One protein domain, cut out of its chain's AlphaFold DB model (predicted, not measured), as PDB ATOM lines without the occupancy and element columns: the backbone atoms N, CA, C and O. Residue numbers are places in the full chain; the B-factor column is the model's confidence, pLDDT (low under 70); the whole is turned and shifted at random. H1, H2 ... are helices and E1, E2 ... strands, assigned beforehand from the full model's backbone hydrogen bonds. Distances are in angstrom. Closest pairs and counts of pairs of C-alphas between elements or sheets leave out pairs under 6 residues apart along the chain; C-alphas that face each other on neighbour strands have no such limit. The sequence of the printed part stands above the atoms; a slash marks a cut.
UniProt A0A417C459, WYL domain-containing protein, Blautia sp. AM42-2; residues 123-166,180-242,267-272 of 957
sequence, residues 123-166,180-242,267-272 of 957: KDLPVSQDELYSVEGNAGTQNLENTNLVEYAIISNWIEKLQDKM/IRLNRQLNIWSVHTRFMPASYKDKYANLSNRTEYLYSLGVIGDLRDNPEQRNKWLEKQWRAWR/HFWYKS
ATOM      1  N   LYS A 123      26.326  32.097  57.198       82.56
ATOM      2  CA  LYS A 123      27.733  32.352  57.563       82.56
ATOM      3  C   LYS A 123      28.645  31.144  57.309       82.56
ATOM      4  O   LYS A 123      29.847  31.327  57.164       82.56
ATOM      5  N   ASP A 124      28.061  29.949  57.243       84.94
ATOM      6  CA  ASP A 124      28.742  28.684  56.958       84.94
ATOM      7  C   ASP A 124      28.829  28.433  55.444       84.94
ATOM      8  O   ASP A 124      29.364  27.413  54.997       84.94
ATOM      9  N   LEU A 125      28.314  29.367  54.629       88.75
ATOM     10  CA  LEU A 125      28.562  29.355  53.198       88.75
ATOM     11  C   LEU A 125      30.068  29.450  52.936       88.75
ATOM     12  O   LEU A 125      30.791  30.158  53.638       88.75
ATOM     13  N   PRO A 126      30.567  28.804  51.875       88.12
ATOM     14  CA  PRO A 126      32.006  28.699  51.694       88.12
ATOM     15  C   PRO A 126      32.701  29.992  51.223       88.12
ATOM     16  O   PRO A 126      33.923  30.005  51.055       88.12
ATOM     17  N   VAL A 127      31.912  31.039  50.965       87.69
ATOM     18  CA  VAL A 127      32.297  32.412  50.617       87.69
ATOM     19  C   VAL A 127      31.391  33.384  51.378       87.69
ATOM     20  O   VAL A 127      30.252  33.043  51.704       87.69
ATOM     21  N   SER A 128      31.868  34.604  51.634       87.81
ATOM     22  CA  SER A 128      31.055  35.623  52.316       87.81
ATOM     23  C   SER A 128      29.906  36.144  51.435       87.81
ATOM     24  O   SER A 128      29.963  36.079  50.206       87.81
ATOM     25  N   GLN A 129      28.860  36.713  52.045       86.50
ATOM     26  CA  GLN A 129      27.770  37.333  51.276       86.50
ATOM     27  C   GLN A 129      28.252  38.541  50.461       86.50
ATOM     28  O   GLN A 129      27.867  38.688  49.304       86.50
ATOM     29  N   ASP A 130      29.153  39.355  51.018       85.81
ATOM     30  CA  ASP A 130      29.770  40.480  50.301       85.81
ATOM     31  C   ASP A 130      30.506  40.005  49.041       85.81
ATOM     32  O   ASP A 130      30.473  40.639  47.985       85.81
ATOM     33  N   GLU A 131      31.142  38.840  49.132       85.25
ATOM     34  CA  GLU A 131      31.814  38.191  48.017       85.25
ATOM     35  C   GLU A 131      30.825  37.676  46.951       85.25
ATOM     36  O   GLU A 131      31.092  37.800  45.754       85.25
ATOM     37  N   LEU A 132      29.671  37.139  47.359       85.69
ATOM     38  CA  LEU A 132      28.606  36.711  46.442       85.69
ATOM     39  C   LEU A 132      27.953  37.885  45.711       85.69
ATOM     40  O   LEU A 132      27.627  37.758  44.529       85.69
ATOM     41  N   TYR A 133      27.807  39.026  46.386       88.19
ATOM     42  CA  TYR A 133      27.215  40.248  45.842       88.19
ATOM     43  C   TYR A 133      28.219  41.176  45.154       88.19
ATOM     44  O   TYR A 133      27.884  42.316  44.829       88.19
ATOM     45  N   SER A 134      29.439  40.709  44.886       83.50
ATOM     46  CA  SER A 134      30.454  41.493  44.189       83.50
ATOM     47  C   SER A 134      30.962  40.835  42.903       83.50
ATOM     48  O   SER A 134      30.915  39.617  42.713       83.50
ATOM     49  N   VAL A 135      31.417  41.676  41.973       79.56
ATOM     50  CA  VAL A 135      32.038  41.303  40.691       79.56
ATOM     51  C   VAL A 135      33.299  42.127  40.456       79.56
ATOM     52  O   VAL A 135      33.350  43.300  40.818       79.56
ATOM     53  N   GLU A 136      34.322  41.537  39.840       72.06
ATOM     54  CA  GLU A 136      35.548  42.258  39.479       72.06
ATOM     55  C   GLU A 136      35.378  42.973  38.131       72.06
ATOM     56  O   GLU A 136      35.264  42.355  37.075       72.06
ATOM     57  N   GLY A 137      35.349  44.306  38.158       68.50
ATOM     58  CA  GLY A 137      35.276  45.148  36.967       68.50
ATOM     59  C   GLY A 137      36.627  45.756  36.582       68.50
ATOM     60  O   GLY A 137      37.605  45.704  37.324       68.50
ATOM     61  N   ASN A 138      36.669  46.449  35.436       67.44
ATOM     62  CA  ASN A 138      37.869  47.171  34.974       67.44
ATOM     63  C   ASN A 138      38.367  48.254  35.967       67.44
ATOM     64  O   ASN A 138      39.487  48.731  35.821       67.44
ATOM     65  N   ALA A 139      37.536  48.666  36.934       68.38
ATOM     66  CA  ALA A 139      37.836  49.680  37.951       68.38
ATOM     67  C   ALA A 139      37.910  49.104  39.385       68.38
ATOM     68  O   ALA A 139      37.827  49.861  40.348       68.38
ATOM     69  N   GLY A 140      38.043  47.779  39.526       76.25
ATOM     70  CA  GLY A 140      38.026  47.073  40.812       76.25
ATOM     71  C   GLY A 140      36.679  46.415  41.120       76.25
ATOM     72  O   GLY A 140      35.831  46.266  40.238       76.25
ATOM     73  N   THR A 141      36.497  45.998  42.372       80.06
ATOM     74  CA  THR A 141      35.287  45.326  42.862       80.06
ATOM     75  C   THR A 141      34.062  46.241  42.758       80.06
ATOM     76  O   THR A 141      34.056  47.355  43.279       80.06
ATOM     77  N   GLN A 142      33.016  45.770  42.087       84.56
ATOM     78  CA  GLN A 142      31.736  46.452  41.899       84.56
ATOM     79  C   GLN A 142      30.609  45.632  42.534       84.56
ATOM     80  O   GLN A 142      30.691  44.407  42.605       84.56
ATOM     81  N   ASN A 143      29.546  46.306  42.977       84.75
ATOM     82  CA  ASN A 143      28.352  45.645  43.504       84.75
ATOM     83  C   ASN A 143      27.538  45.022  42.353       84.75
ATOM     84  O   ASN A 143      27.246  45.693  41.360       84.75
ATOM     85  N   LEU A 144      27.172  43.750  42.506       83.62
ATOM     86  CA  LEU A 144      26.427  42.960  41.534       83.62
ATOM     87  C   LEU A 144      25.043  43.544  41.225       83.62
ATOM     88  O   LEU A 144      24.622  43.472  40.077       83.62
ATOM     89  N   GLU A 145      24.371  44.178  42.186       84.31
ATOM     90  CA  GLU A 145      23.083  44.857  41.985       84.31
ATOM     91  C   GLU A 145      23.170  45.915  40.872       84.31
ATOM     92  O   GLU A 145      22.302  46.012  40.006       84.31
ATOM     93  N   ASN A 146      24.281  46.655  40.831       80.75
ATOM     94  CA  ASN A 146      24.502  47.718  39.850       80.75
ATOM     95  C   ASN A 146      24.933  47.186  38.474       80.75
ATOM     96  O   ASN A 146      24.742  47.868  37.465       80.75
ATOM     97  N   THR A 147      25.530  45.992  38.425       78.81
ATOM     98  CA  THR A 147      26.134  45.426  37.207       78.81
ATOM     99  C   THR A 147      25.234  44.389  36.532       78.81
ATOM    100  O   THR A 147      25.101  44.393  35.308       78.81
ATOM    101  N   ASN A 148      24.600  43.509  37.309       80.06
ATOM    102  CA  ASN A 148      23.685  42.470  36.845       80.06
ATOM    103  C   ASN A 148      22.547  42.249  37.858       80.06
ATOM    104  O   ASN A 148      22.544  41.301  38.644       80.06
ATOM    105  N   LEU A 149      21.550  43.132  37.801       79.00
ATOM    106  CA  LEU A 149      20.424  43.170  38.737       79.00
ATOM    107  C   LEU A 149      19.585  41.876  38.761       79.00
ATOM    108  O   LEU A 149      19.045  41.510  39.800       79.00
ATOM    109  N   VAL A 150      19.487  41.160  37.635       79.69
ATOM    110  CA  VAL A 150      18.756  39.880  37.559       79.69
ATOM    111  C   VAL A 150      19.494  38.789  38.332       79.69
ATOM    112  O   VAL A 150      18.883  38.050  39.097       79.69
ATOM    113  N   GLU A 151      20.811  38.693  38.149       84.19
ATOM    114  CA  GLU A 151      21.641  37.740  38.889       84.19
ATOM    115  C   GLU A 151      21.650  38.057  40.389       84.19
ATOM    116  O   GLU A 151      21.523  37.138  41.196       84.19
ATOM    117  N   TYR A 152      21.700  39.343  40.760       87.00
ATOM    118  CA  TYR A 152      21.544  39.787  42.147       87.00
ATOM    119  C   TYR A 152      20.224  39.300  42.758       87.00
ATOM    120  O   TYR A 152      20.250  38.625  43.783       87.00
ATOM    121  N   ALA A 153      19.090  39.551  42.091       85.69
ATOM    122  CA  ALA A 153      17.770  39.125  42.564       85.69
ATOM    123  C   ALA A 153      17.688  37.605  42.803       85.69
ATOM    124  O   ALA A 153      17.171  37.160  43.826       85.69
ATOM    125  N   ILE A 154      18.249  36.798  41.893       88.50
ATOM    126  CA  ILE A 154      18.283  35.330  42.022       88.50
ATOM    127  C   ILE A 154      19.091  34.899  43.256       88.50
ATOM    128  O   ILE A 154      18.656  34.020  44.002       88.50
ATOM    129  N   ILE A 155      20.258  35.506  43.484       89.62
ATOM    130  CA  ILE A 155      21.114  35.187  44.635       89.62
ATOM    131  C   ILE A 155      20.454  35.631  45.938       89.62
ATOM    132  O   ILE A 155      20.475  34.870  46.901       89.62
ATOM    133  N   SER A 156      19.845  36.819  45.967       90.06
ATOM    134  CA  SER A 156      19.150  37.328  47.150       90.06
ATOM    135  C   SER A 156      17.995  36.425  47.559       90.06
ATOM    136  O   SER A 156      17.951  36.006  48.712       90.06
ATOM    137  N   ASN A 157      17.138  36.027  46.613       88.56
ATOM    138  CA  ASN A 157      16.063  35.070  46.889       88.56
ATOM    139  C   ASN A 157      16.601  33.729  47.401       88.56
ATOM    140  O   ASN A 157      15.998  33.094  48.259       88.56
ATOM    141  N   TRP A 158      17.724  33.257  46.854       90.06
ATOM    142  CA  TRP A 158      18.339  32.010  47.295       90.06
ATOM    143  C   TRP A 158      18.895  32.106  48.721       90.06
ATOM    144  O   TRP A 158      18.667  31.192  49.511       90.06
ATOM    145  N   ILE A 159      19.557  33.212  49.073       88.56
ATOM    146  CA  ILE A 159      20.044  33.467  50.435       88.56
ATOM    147  C   ILE A 159      18.870  33.608  51.416       88.56
ATOM    148  O   ILE A 159      18.925  33.003  52.483       88.56
ATOM    149  N   GLU A 160      17.798  34.324  51.057       85.00
ATOM    150  CA  GLU A 160      16.584  34.445  51.889       85.00
ATOM    151  C   GLU A 160      15.942  33.066  52.114       85.00
ATOM    152  O   GLU A 160      15.688  32.685  53.251       85.00
ATOM    153  N   LYS A 161      15.816  32.233  51.069       81.50
ATOM    154  CA  LYS A 161      15.321  30.848  51.208       81.50
ATOM    155  C   LYS A 161      16.192  29.975  52.115       81.50
ATOM    156  O   LYS A 161      15.663  29.105  52.805       81.50
ATOM    157  N   LEU A 162      17.515  30.164  52.101       80.94
ATOM    158  CA  LEU A 162      18.418  29.470  53.025       80.94
ATOM    159  C   LEU A 162      18.201  29.919  54.478       80.94
ATOM    160  O   LEU A 162      18.426  29.112  55.370       80.94
ATOM    161  N   GLN A 163      17.747  31.158  54.712       73.81
ATOM    162  CA  GLN A 163      17.427  31.704  56.039       73.81
ATOM    163  C   GLN A 163      16.028  31.287  56.524       73.81
ATOM    164  O   GLN A 163      15.887  30.863  57.670       73.81
ATOM    165  N   ASP A 164      15.007  31.337  55.663       65.00
ATOM    166  CA  ASP A 164      13.617  30.997  56.010       65.00
ATOM    167  C   ASP A 164      13.446  29.512  56.359       65.00
ATOM    168  O   ASP A 164      12.778  29.173  57.338       65.00
ATOM    169  N   LYS A 165      14.136  28.612  55.641       59.28
ATOM    170  CA  LYS A 165      14.165  27.172  55.963       59.28
ATOM    171  C   LYS A 165      14.782  26.859  57.337       59.28
ATOM    172  O   LYS A 165      14.649  25.731  57.798       59.28
ATOM    173  N   MET A 166      15.427  27.829  57.996       49.72
ATOM    174  CA  MET A 166      15.930  27.693  59.371       49.72
ATOM    175  C   MET A 166      14.876  28.039  60.436       49.72
ATOM    176  O   MET A 166      15.071  27.718  61.605       49.72
ATOM    177  N   ILE A 180      16.534  25.477  40.701       91.25
ATOM    178  CA  ILE A 180      17.367  25.954  39.590       91.25
ATOM    179  C   ILE A 180      18.531  26.783  40.147       91.25
ATOM    180  O   ILE A 180      18.361  27.523  41.124       91.25
ATOM    181  N   ARG A 181      19.719  26.640  39.551       92.00
ATOM    182  CA  ARG A 181      20.969  27.274  39.991       92.00
ATOM    183  C   ARG A 181      21.735  27.931  38.845       92.00
ATOM    184  O   ARG A 181      21.820  27.410  37.736       92.00
ATOM    185  N   LEU A 182      22.353  29.068  39.146       89.38
ATOM    186  CA  LEU A 182      23.357  29.722  38.311       89.38
ATOM    187  C   LEU A 182      24.759  29.168  38.591       89.38
ATOM    188  O   LEU A 182      25.037  28.677  39.687       89.38
ATOM    189  N   ASN A 183      25.687  29.357  37.644       86.44
ATOM    190  CA  ASN A 183      27.102  28.996  37.822       86.44
ATOM    191  C   ASN A 183      27.700  29.579  39.108       86.44
ATOM    192  O   ASN A 183      28.422  28.878  39.809       86.44
ATOM    193  N   ARG A 184      27.375  30.833  39.456       87.00
ATOM    194  CA  ARG A 184      27.851  31.462  40.697       87.00
ATOM    195  C   ARG A 184      27.469  30.665  41.943       87.00
ATOM    196  O   ARG A 184      28.326  30.471  42.793       87.00
ATOM    197  N   GLN A 185      26.231  30.177  42.029       89.88
ATOM    198  CA  GLN A 185      25.755  29.403  43.181       89.88
ATOM    199  C   GLN A 185      26.461  28.048  43.267       89.88
ATOM    200  O   GLN A 185      26.886  27.652  44.342       89.88
ATOM    201  N   LEU A 186      26.668  27.368  42.135       90.75
ATOM    202  CA  LEU A 186      27.343  26.066  42.119       90.75
ATOM    203  C   LEU A 186      28.854  26.175  42.382       90.75
ATOM    204  O   LEU A 186      29.435  25.350  43.086       90.75
ATOM    205  N   ASN A 187      29.509  27.211  41.851       87.94
ATOM    206  CA  ASN A 187      30.959  27.396  41.946       87.94
ATOM    207  C   ASN A 187      31.479  27.537  43.375       87.94
ATOM    208  O   ASN A 187      32.651  27.247  43.618       87.94
ATOM    209  N   ILE A 188      30.655  27.998  44.319       88.12
ATOM    210  CA  ILE A 188      31.114  28.131  45.702       88.12
ATOM    211  C   ILE A 188      31.312  26.766  46.352       88.12
ATOM    212  O   ILE A 188      32.105  26.658  47.282       88.12
ATOM    213  N   TRP A 189      30.633  25.721  45.881       89.25
ATOM    214  CA  TRP A 189      30.671  24.420  46.538       89.25
ATOM    215  C   TRP A 189      31.981  23.676  46.317       89.25
ATOM    216  O   TRP A 189      32.439  22.996  47.237       89.25
ATOM    217  N   SER A 190      32.614  23.869  45.160       86.31
ATOM    218  CA  SER A 190      33.891  23.245  44.819       86.31
ATOM    219  C   SER A 190      35.066  24.167  45.142       86.31
ATOM    220  O   SER A 190      35.145  25.301  44.668       86.31
ATOM    221  N   VAL A 191      36.024  23.664  45.923       80.25
ATOM    222  CA  VAL A 191      37.273  24.377  46.255       80.25
ATOM    223  C   VAL A 191      38.053  24.728  44.980       80.25
ATOM    224  O   VAL A 191      38.597  25.826  44.856       80.25
ATOM    225  N   HIS A 192      38.035  23.827  43.994       78.38
ATOM    226  CA  HIS A 192      38.737  23.984  42.723       78.38
ATOM    227  C   HIS A 192      38.187  25.124  41.864       78.38
ATOM    228  O   HIS A 192      38.948  25.764  41.146       78.38
ATOM    229  N   THR A 193      36.879  25.374  41.905       77.69
ATOM    230  CA  THR A 193      36.258  26.464  41.134       77.69
ATOM    231  C   THR A 193      36.229  27.768  41.915       77.69
ATOM    232  O   THR A 193      36.330  28.835  41.322       77.69
ATOM    233  N   ARG A 194      36.139  27.697  43.248       77.62
ATOM    234  CA  ARG A 194      36.090  28.876  44.118       77.62
ATOM    235  C   ARG A 194      37.380  29.699  44.075       77.62
ATOM    236  O   ARG A 194      37.306  30.924  44.087       77.62
ATOM    237  N   PHE A 195      38.546  29.045  44.026       70.06
ATOM    238  CA  PHE A 195      39.845  29.712  44.212       70.06
ATOM    239  C   PHE A 195      40.748  29.779  42.964       70.06
ATOM    240  O   PHE A 195      41.784  30.441  43.019       70.06
ATOM    241  N   MET A 196      40.394  29.147  41.836       60.50
ATOM    242  CA  MET A 196      41.209  29.173  40.604       60.50
ATOM    243  C   MET A 196      40.450  29.721  39.381       60.50
ATOM    244  O   MET A 196      39.927  28.934  38.588       60.50
ATOM    245  N   PRO A 197      40.444  31.040  39.125       57.69
ATOM    246  CA  PRO A 197      40.016  31.551  37.828       57.69
ATOM    247  C   PRO A 197      41.191  31.800  36.867       57.69
ATOM    248  O   PRO A 197      42.226  32.352  37.230       57.69
ATOM    249  N   ALA A 198      40.998  31.439  35.593       48.62
ATOM    250  CA  ALA A 198      41.907  31.755  34.481       48.62
ATOM    251  C   ALA A 198      41.795  33.221  33.992       48.62
ATOM    252  O   ALA A 198      42.552  33.649  33.123       48.62
ATOM    253  N   SER A 199      40.835  33.991  34.520       54.31
ATOM    254  CA  SER A 199      40.532  35.371  34.128       54.31
ATOM    255  C   SER A 199      40.071  36.185  35.338       54.31
ATOM    256  O   SER A 199      39.138  35.793  36.031       54.31
ATOM    257  N   TYR A 200      40.682  37.355  35.526       52.19
ATOM    258  CA  TYR A 200      40.392  38.342  36.578       52.19
ATOM    259  C   TYR A 200      39.036  39.068  36.438       52.19
ATOM    260  O   TYR A 200      38.772  40.011  37.169       52.19
ATOM    261  N   LYS A 201      38.193  38.737  35.449       56.62
ATOM    262  CA  LYS A 201      36.944  39.493  35.198       56.62
ATOM    263  C   LYS A 201      35.684  38.864  35.786       56.62
ATOM    264  O   LYS A 201      34.706  39.572  35.979       56.62
ATOM    265  N   ASP A 202      35.695  37.563  36.057       62.44
ATOM    266  CA  ASP A 202      34.622  36.890  36.791       62.44
ATOM    267  C   ASP A 202      35.108  35.509  37.241       62.44
ATOM    268  O   ASP A 202      35.260  34.587  36.435       62.44
ATOM    269  N   LYS A 203      35.353  35.358  38.544       64.25
ATOM    270  CA  LYS A 203      35.784  34.081  39.121       64.25
ATOM    271  C   LYS A 203      34.733  32.975  38.996       64.25
ATOM    272  O   LYS A 203      35.073  31.801  39.081       64.25
ATOM    273  N   TYR A 204      33.475  33.344  38.752       69.00
ATOM    274  CA  TYR A 204      32.351  32.430  38.611       69.00
ATOM    275  C   TYR A 204      31.992  32.122  37.150       69.00
ATOM    276  O   TYR A 204      31.059  31.355  36.891       69.00
ATOM    277  N   ALA A 205      32.743  32.661  36.186       59.47
ATOM    278  CA  ALA A 205      32.478  32.425  34.771       59.47
ATOM    279  C   ALA A 205      32.876  31.016  34.301       59.47
ATOM    280  O   ALA A 205      32.315  30.529  33.322       59.47
ATOM    281  N   ASN A 206      33.828  30.345  34.966       62.16
ATOM    282  CA  ASN A 206      34.495  29.161  34.413       62.16
ATOM    283  C   ASN A 206      34.177  27.852  35.168       62.16
ATOM    284  O   ASN A 206      35.052  27.226  35.764       62.16
ATOM    285  N   LEU A 207      32.902  27.442  35.119       71.38
ATOM    286  CA  LEU A 207      32.406  26.137  35.600       71.38
ATOM    287  C   LEU A 207      32.185  25.121  34.460       71.38
ATOM    288  O   LEU A 207      31.939  23.943  34.728       71.38
ATOM    289  N   SER A 208      32.291  25.584  33.207       67.25
ATOM    290  CA  SER A 208      31.840  24.909  31.981       67.25
ATOM    291  C   SER A 208      32.200  23.425  31.958       67.25
ATOM    292  O   SER A 208      31.315  22.584  31.960       67.25
ATOM    293  N   ASN A 209      33.475  23.079  32.141       79.31
ATOM    294  CA  ASN A 209      33.953  21.692  32.079       79.31
ATOM    295  C   ASN A 209      33.270  20.700  33.049       79.31
ATOM    296  O   ASN A 209      33.421  19.496  32.864       79.31
ATOM    297  N   ARG A 210      32.621  21.153  34.132       87.06
ATOM    298  CA  ARG A 210      31.942  20.278  35.111       87.06
ATOM    299  C   ARG A 210      30.448  20.174  34.833       87.06
ATOM    300  O   ARG A 210      29.918  19.074  34.722       87.06
ATOM    301  N   THR A 211      29.773  21.314  34.723       90.06
ATOM    302  CA  THR A 211      28.331  21.359  34.459       90.06
ATOM    303  C   THR A 211      28.015  20.921  33.033       90.06
ATOM    304  O   THR A 211      27.092  20.137  32.852       90.06
ATOM    305  N   GLU A 212      28.828  21.283  32.037       89.44
ATOM    306  CA  GLU A 212      28.691  20.768  30.665       89.44
ATOM    307  C   GLU A 212      28.932  19.257  30.591       89.44
ATOM    308  O   GLU A 212      28.288  18.577  29.797       89.44
ATOM    309  N   TYR A 213      29.797  18.696  31.443       91.44
ATOM    310  CA  TYR A 213      29.972  17.245  31.533       91.44
ATOM    311  C   TYR A 213      28.697  16.554  32.048       91.44
ATOM    312  O   TYR A 213      28.175  15.654  31.397       91.44
ATOM    313  N   LEU A 214      28.115  17.021  33.158       94.62
ATOM    314  CA  LEU A 214      26.842  16.473  33.652       94.62
ATOM    315  C   LEU A 214      25.681  16.710  32.668       94.62
ATOM    316  O   LEU A 214      24.821  15.846  32.503       94.62
ATOM    317  N   TYR A 215      25.661  17.860  31.996       94.69
ATOM    318  CA  TYR A 215      24.655  18.213  30.993       94.69
ATOM    319  C   TYR A 215      24.770  17.347  29.732       94.69
ATOM    320  O   TYR A 215      23.770  16.844  29.213       94.69
ATOM    321  N   SER A 216      25.992  17.104  29.252       93.38
ATOM    322  CA  SER A 216      26.238  16.221  28.108       93.38
ATOM    323  C   SER A 216      25.831  14.779  28.409       93.38
ATOM    324  O   SER A 216      25.183  14.170  27.562       93.38
ATOM    325  N   LEU A 217      26.032  14.294  29.641       95.06
ATOM    326  CA  LEU A 217      25.493  13.010  30.115       95.06
ATOM    327  C   LEU A 217      23.967  13.010  30.338       95.06
ATOM    328  O   LEU A 217      23.373  11.942  30.485       95.06
ATOM    329  N   GLY A 218      23.314  14.176  30.358       95.44
ATOM    330  CA  GLY A 218      21.872  14.331  30.611       95.44
ATOM    331  C   GLY A 218      21.466  14.284  32.085       95.44
ATOM    332  O   GLY A 218      20.285  14.229  32.414       95.44
ATOM    333  N   VAL A 219      22.434  14.313  32.991       96.38
ATOM    334  CA  VAL A 219      22.193  14.292  34.436       96.38
ATOM    335  C   VAL A 219      21.600  15.622  34.922       96.38
ATOM    336  O   VAL A 219      20.784  15.647  35.843       96.38
ATOM    337  N   ILE A 220      21.946  16.730  34.268       95.50
ATOM    338  CA  ILE A 220      21.347  18.048  34.515       95.50
ATOM    339  C   ILE A 220      20.783  18.625  33.214       95.50
ATOM    340  O   ILE A 220      21.255  18.291  32.128       95.50
ATOM    341  N   GLY A 221      19.776  19.486  33.328       94.06
ATOM    342  CA  GLY A 221      19.223  20.268  32.226       94.06
ATOM    343  C   GLY A 221      19.577  21.748  32.341       94.06
ATOM    344  O   GLY A 221      20.001  22.215  33.400       94.06
ATOM    345  N   ASP A 222      19.376  22.492  31.255       92.56
ATOM    346  CA  ASP A 222      19.546  23.946  31.203       92.56
ATOM    347  C   ASP A 222      18.246  24.592  30.717       92.56
ATOM    348  O   ASP A 222      17.713  24.226  29.668       92.56
ATOM    349  N   LEU A 223      17.700  25.562  31.457       89.44
ATOM    350  CA  LEU A 223      16.466  26.230  31.023       89.44
ATOM    351  C   LEU A 223      16.643  27.002  29.712       89.44
ATOM    352  O   LEU A 223      15.647  27.326  29.070       89.44
ATOM    353  N   ARG A 224      17.875  27.287  29.271       85.50
ATOM    354  CA  ARG A 224      18.107  27.879  27.942       85.50
ATOM    355  C   ARG A 224      17.528  27.034  26.804       85.50
ATOM    356  O   ARG A 224      17.093  27.621  25.814       85.50
ATOM    357  N   ASP A 225      17.420  25.720  26.987       88.12
ATOM    358  CA  ASP A 225      16.820  24.803  26.010       88.12
ATOM    359  C   ASP A 225      15.290  24.953  25.917       88.12
ATOM    360  O   ASP A 225      14.671  24.538  24.936       88.12
ATOM    361  N   ASN A 226      14.664  25.596  26.912       85.81
ATOM    362  CA  ASN A 226      13.244  25.935  26.932       85.81
ATOM    363  C   ASN A 226      13.031  27.424  27.282       85.81
ATOM    364  O   ASN A 226      12.730  27.765  28.435       85.81
ATOM    365  N   PRO A 227      13.137  28.332  26.290       83.75
ATOM    366  CA  PRO A 227      13.029  29.775  26.510       83.75
ATOM    367  C   PRO A 227      11.738  30.220  27.212       83.75
ATOM    368  O   PRO A 227      11.765  31.189  27.970       83.75
ATOM    369  N   GLU A 228      10.617  29.527  26.991       83.12
ATOM    370  CA  GLU A 228       9.337  29.847  27.633       83.12
ATOM    371  C   GLU A 228       9.382  29.557  29.139       83.12
ATOM    372  O   GLU A 228       9.050  30.423  29.952       83.12
ATOM    373  N   GLN A 229       9.838  28.359  29.518       84.38
ATOM    374  CA  GLN A 229       9.982  27.962  30.920       84.38
ATOM    375  C   GLN A 229      11.032  28.816  31.638       84.38
ATOM    376  O   GLN A 229      10.790  29.276  32.755       84.38
ATOM    377  N   ARG A 230      12.154  29.111  30.971       85.25
ATOM    378  CA  ARG A 230      13.175  30.042  31.462       85.25
ATOM    379  C   ARG A 230      12.592  31.412  31.783       85.25
ATOM    380  O   ARG A 230      12.818  31.931  32.871       85.25
ATOM    381  N   ASN A 231      11.856  32.007  30.843       82.00
ATOM    382  CA  ASN A 231      11.297  33.347  31.018       82.00
ATOM    383  C   ASN A 231      10.275  33.377  32.166       82.00
ATOM    384  O   ASN A 231      10.314  34.297  32.978       82.00
ATOM    385  N   LYS A 232       9.427  32.343  32.284       83.62
ATOM    386  CA  LYS A 232       8.494  32.175  33.413       83.62
ATOM    387  C   LYS A 232       9.223  32.074  34.756       83.62
ATOM    388  O   LYS A 232       8.834  32.740  35.713       83.62
ATOM    389  N   TRP A 233      10.291  31.279  34.830       86.81
ATOM    390  CA  TRP A 233      11.088  31.147  36.052       86.81
ATOM    391  C   TRP A 233      11.784  32.460  36.430       86.81
ATOM    392  O   TRP A 233      11.717  32.875  37.585       86.81
ATOM    393  N   LEU A 234      12.386  33.157  35.463       83.44
ATOM    394  CA  LEU A 234      13.026  34.455  35.697       83.44
ATOM    395  C   LEU A 234      12.027  35.519  36.166       83.44
ATOM    396  O   LEU A 234      12.351  36.320  37.039       83.44
ATOM    397  N   GLU A 235      10.804  35.507  35.635       79.88
ATOM    398  CA  GLU A 235       9.725  36.382  36.097       79.88
ATOM    399  C   GLU A 235       9.309  36.065  37.537       79.88
ATOM    400  O   GLU A 235       9.164  36.990  38.338       79.88
ATOM    401  N   LYS A 236       9.199  34.777  37.899       83.38
ATOM    402  CA  LYS A 236       8.945  34.339  39.284       83.38
ATOM    403  C   LYS A 236      10.039  34.849  40.229       83.38
ATOM    404  O   LYS A 236       9.714  35.428  41.261       83.38
ATOM    405  N   GLN A 237      11.316  34.690  39.863       84.06
ATOM    406  CA  GLN A 237      12.450  35.174  40.665       84.06
ATOM    407  C   GLN A 237      12.436  36.697  40.822       84.06
ATOM    408  O   GLN A 237      12.612  37.214  41.921       84.06
ATOM    409  N   TRP A 238      12.186  37.427  39.737       79.94
ATOM    410  CA  TRP A 238      12.142  38.882  39.784       79.94
ATOM    411  C   TRP A 238      11.023  39.400  40.680       79.94
ATOM    412  O   TRP A 238      11.274  40.243  41.534       79.94
ATOM    413  N   ARG A 239       9.803  38.876  40.520       79.56
ATOM    414  CA  ARG A 239       8.651  39.278  41.339       79.56
ATOM    415  C   ARG A 239       8.864  38.957  42.817       79.56
ATOM    416  O   ARG A 239       8.566  39.807  43.645       79.56
ATOM    417  N   ALA A 240       9.427  37.788  43.131       80.50
ATOM    418  CA  ALA A 240       9.738  37.407  44.511       80.50
ATOM    419  C   ALA A 240      10.714  38.388  45.186       80.50
ATOM    420  O   ALA A 240      10.535  38.714  46.352       80.50
ATOM    421  N   TRP A 241      11.692  38.907  44.437       82.62
ATOM    422  CA  TRP A 241      12.648  39.892  44.946       82.62
ATOM    423  C   TRP A 241      12.063  41.317  45.039       82.62
ATOM    424  O   TRP A 241      12.387  42.066  45.958       82.62
ATOM    425  N   ARG A 242      11.214  41.718  44.076       73.25
ATOM    426  CA  ARG A 242      10.712  43.101  43.923       73.25
ATOM    427  C   ARG A 242       9.427  43.418  44.689       73.25
ATOM    428  O   ARG A 242       9.260  44.574  45.074       73.25
ATOM    429  N   HIS A 267      23.726  30.450  32.073       85.00
ATOM    430  CA  HIS A 267      23.205  29.093  32.235       85.00
ATOM    431  C   HIS A 267      22.318  28.983  33.478       85.00
ATOM    432  O   HIS A 267      22.676  29.517  34.531       85.00
ATOM    433  N   PHE A 268      21.207  28.252  33.363       89.69
ATOM    434  CA  PHE A 268      20.251  28.027  34.451       89.69
ATOM    435  C   PHE A 268      20.053  26.523  34.644       89.69
ATOM    436  O   PHE A 268      19.181  25.910  34.024       89.69
ATOM    437  N   TRP A 269      20.899  25.937  35.482       93.12
ATOM    438  CA  TRP A 269      20.991  24.497  35.668       93.12
ATOM    439  C   TRP A 269      19.914  23.973  36.608       93.12
ATOM    440  O   TRP A 269      19.609  24.608  37.615       93.12
ATOM    441  N   TYR A 270      19.387  22.793  36.310       94.00
ATOM    442  CA  TYR A 270      18.506  22.042  37.202       94.00
ATOM    443  C   TYR A 270      18.816  20.549  37.110       94.00
ATOM    444  O   TYR A 270      19.275  20.063  36.072       94.00
ATOM    445  N   LYS A 271      18.569  19.801  38.190       95.44
ATOM    446  CA  LYS A 271      18.724  18.342  38.172       95.44
ATOM    447  C   LYS A 271      17.666  17.732  37.253       95.44
ATOM    448  O   LYS A 271      16.501  18.106  37.337       95.44
ATOM    449  N   SER A 272      18.049  16.781  36.402       95.44
ATOM    450  CA  SER A 272      17.063  16.020  35.630       95.44
ATOM    451  C   SER A 272      16.082  15.318  36.589       95.44
ATOM    452  O   SER A 272      16.533  14.664  37.537       95.44
TER     453      SER A 272
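This is residues 123 to 166, 180 to 242 and 267 to 272 of the 957 residues of the protein "WYL domain-containing protein" of Blautia sp. AM42-2 (UniProt A0A417C459). A small, three-stranded sheet, E3 E5 E4, has H6 standing up over its edge strand E4, while the two long helices, H3 and H7, meet at a steep angle and H3 passes near E3. H4 is nearest the middle, the hairpin of E1 and E2 makes a small far part, and residues 161 to 166 stick out. The printed part has 113 residues, with seven named helices and five named strands in the order H1 E1 E2 H2 H3 E3 H4 H5 H6 E4 H7 E5; both sheets are antiparallel and the class is mixed, helices and strands. It is compact, with a radius of gyration of the C-alphas of 14.4 A and a rounded outline of 36 by 34 by 31 A.

The sheet has E3, residues 180 to 182, E5, residues 268 to 271, 10.5 A long, and E4, residues 220 to 222. C-alpha 180 is at (17.367, 25.954, 39.590) and C-alpha 271 at (18.724, 18.342, 38.172). H6 is residues 208 to 216, 11.0 A. H3, residues 149 to 164, spans 22.2 A, and H7, residues 227 to 242, 22.0 A. The short helices are H4, residues 183 to 187, H5, residues 191 to 195, H1, residues 129 to 132, and H2, residues 144 to 147. E1 is residues 134 to 137 and E2 residues 140 to 143, 10.1 A. H1 begins at C-alpha 129 (27.770, 37.333, 51.276).

E5, the inner strand, has N 181 and O 269 at 2.8 A toward E3, and N 221 and O 270 at 2.8 A toward E4. H6 is on the sheet, with the C-alphas of Leu 214 and Ile 220 closest to E4 at 5.8 A. H3 only grazes the sheet with residues 151 to 158. H7 is only just on it, with 5 pairs of C-alphas within 10 A, and only grazes it with residues 230 to 234. H3, with residues 150 to 157 alone, touches H7, with residues 237 to 241 alone, at a steep tilt of 66 degrees, the same way; the C-alphas of Ala 153 and Trp 241 are closest, at 5.7 A. H2 touches H3 only at the corner, with the C-alphas of Glu 145 and Tyr 152 closest at 5.3 A. In the hairpin of E1 and E2, N 142 and O 135 are 2.8 A apart. H4 and H5 are close but not clearly touching, the C-alphas of Asn 187 and Thr 193 being closest at 5.4 A. H1 and H4 are close but not clearly touching, with C-alphas of Leu 132 and Arg 184 closest at 7.8 A. Every O i to N i+4 pair is within hydrogen-bond range in H3, H4, H5 and H7, and 4 of 5 in H6; H1 and H2 are too short for such a pair.

The C-alphas of Ala 139 and Ser 272, the two farthest apart, are 39.6 A apart. Residues 167 to 179 are not printed, a gap of 19.9 A between C-alphas 166 and 180, nor are residues 243 to 266, a gap of 22.1 A between C-alphas 242 and 267. Of the links that are printed whole, H5 to H6 is long, with 12 residues. The mean pLDDT of the printed part is 81.6; residues 137 to 139, 164 to 166, 196 to 206 and 208 are under 70.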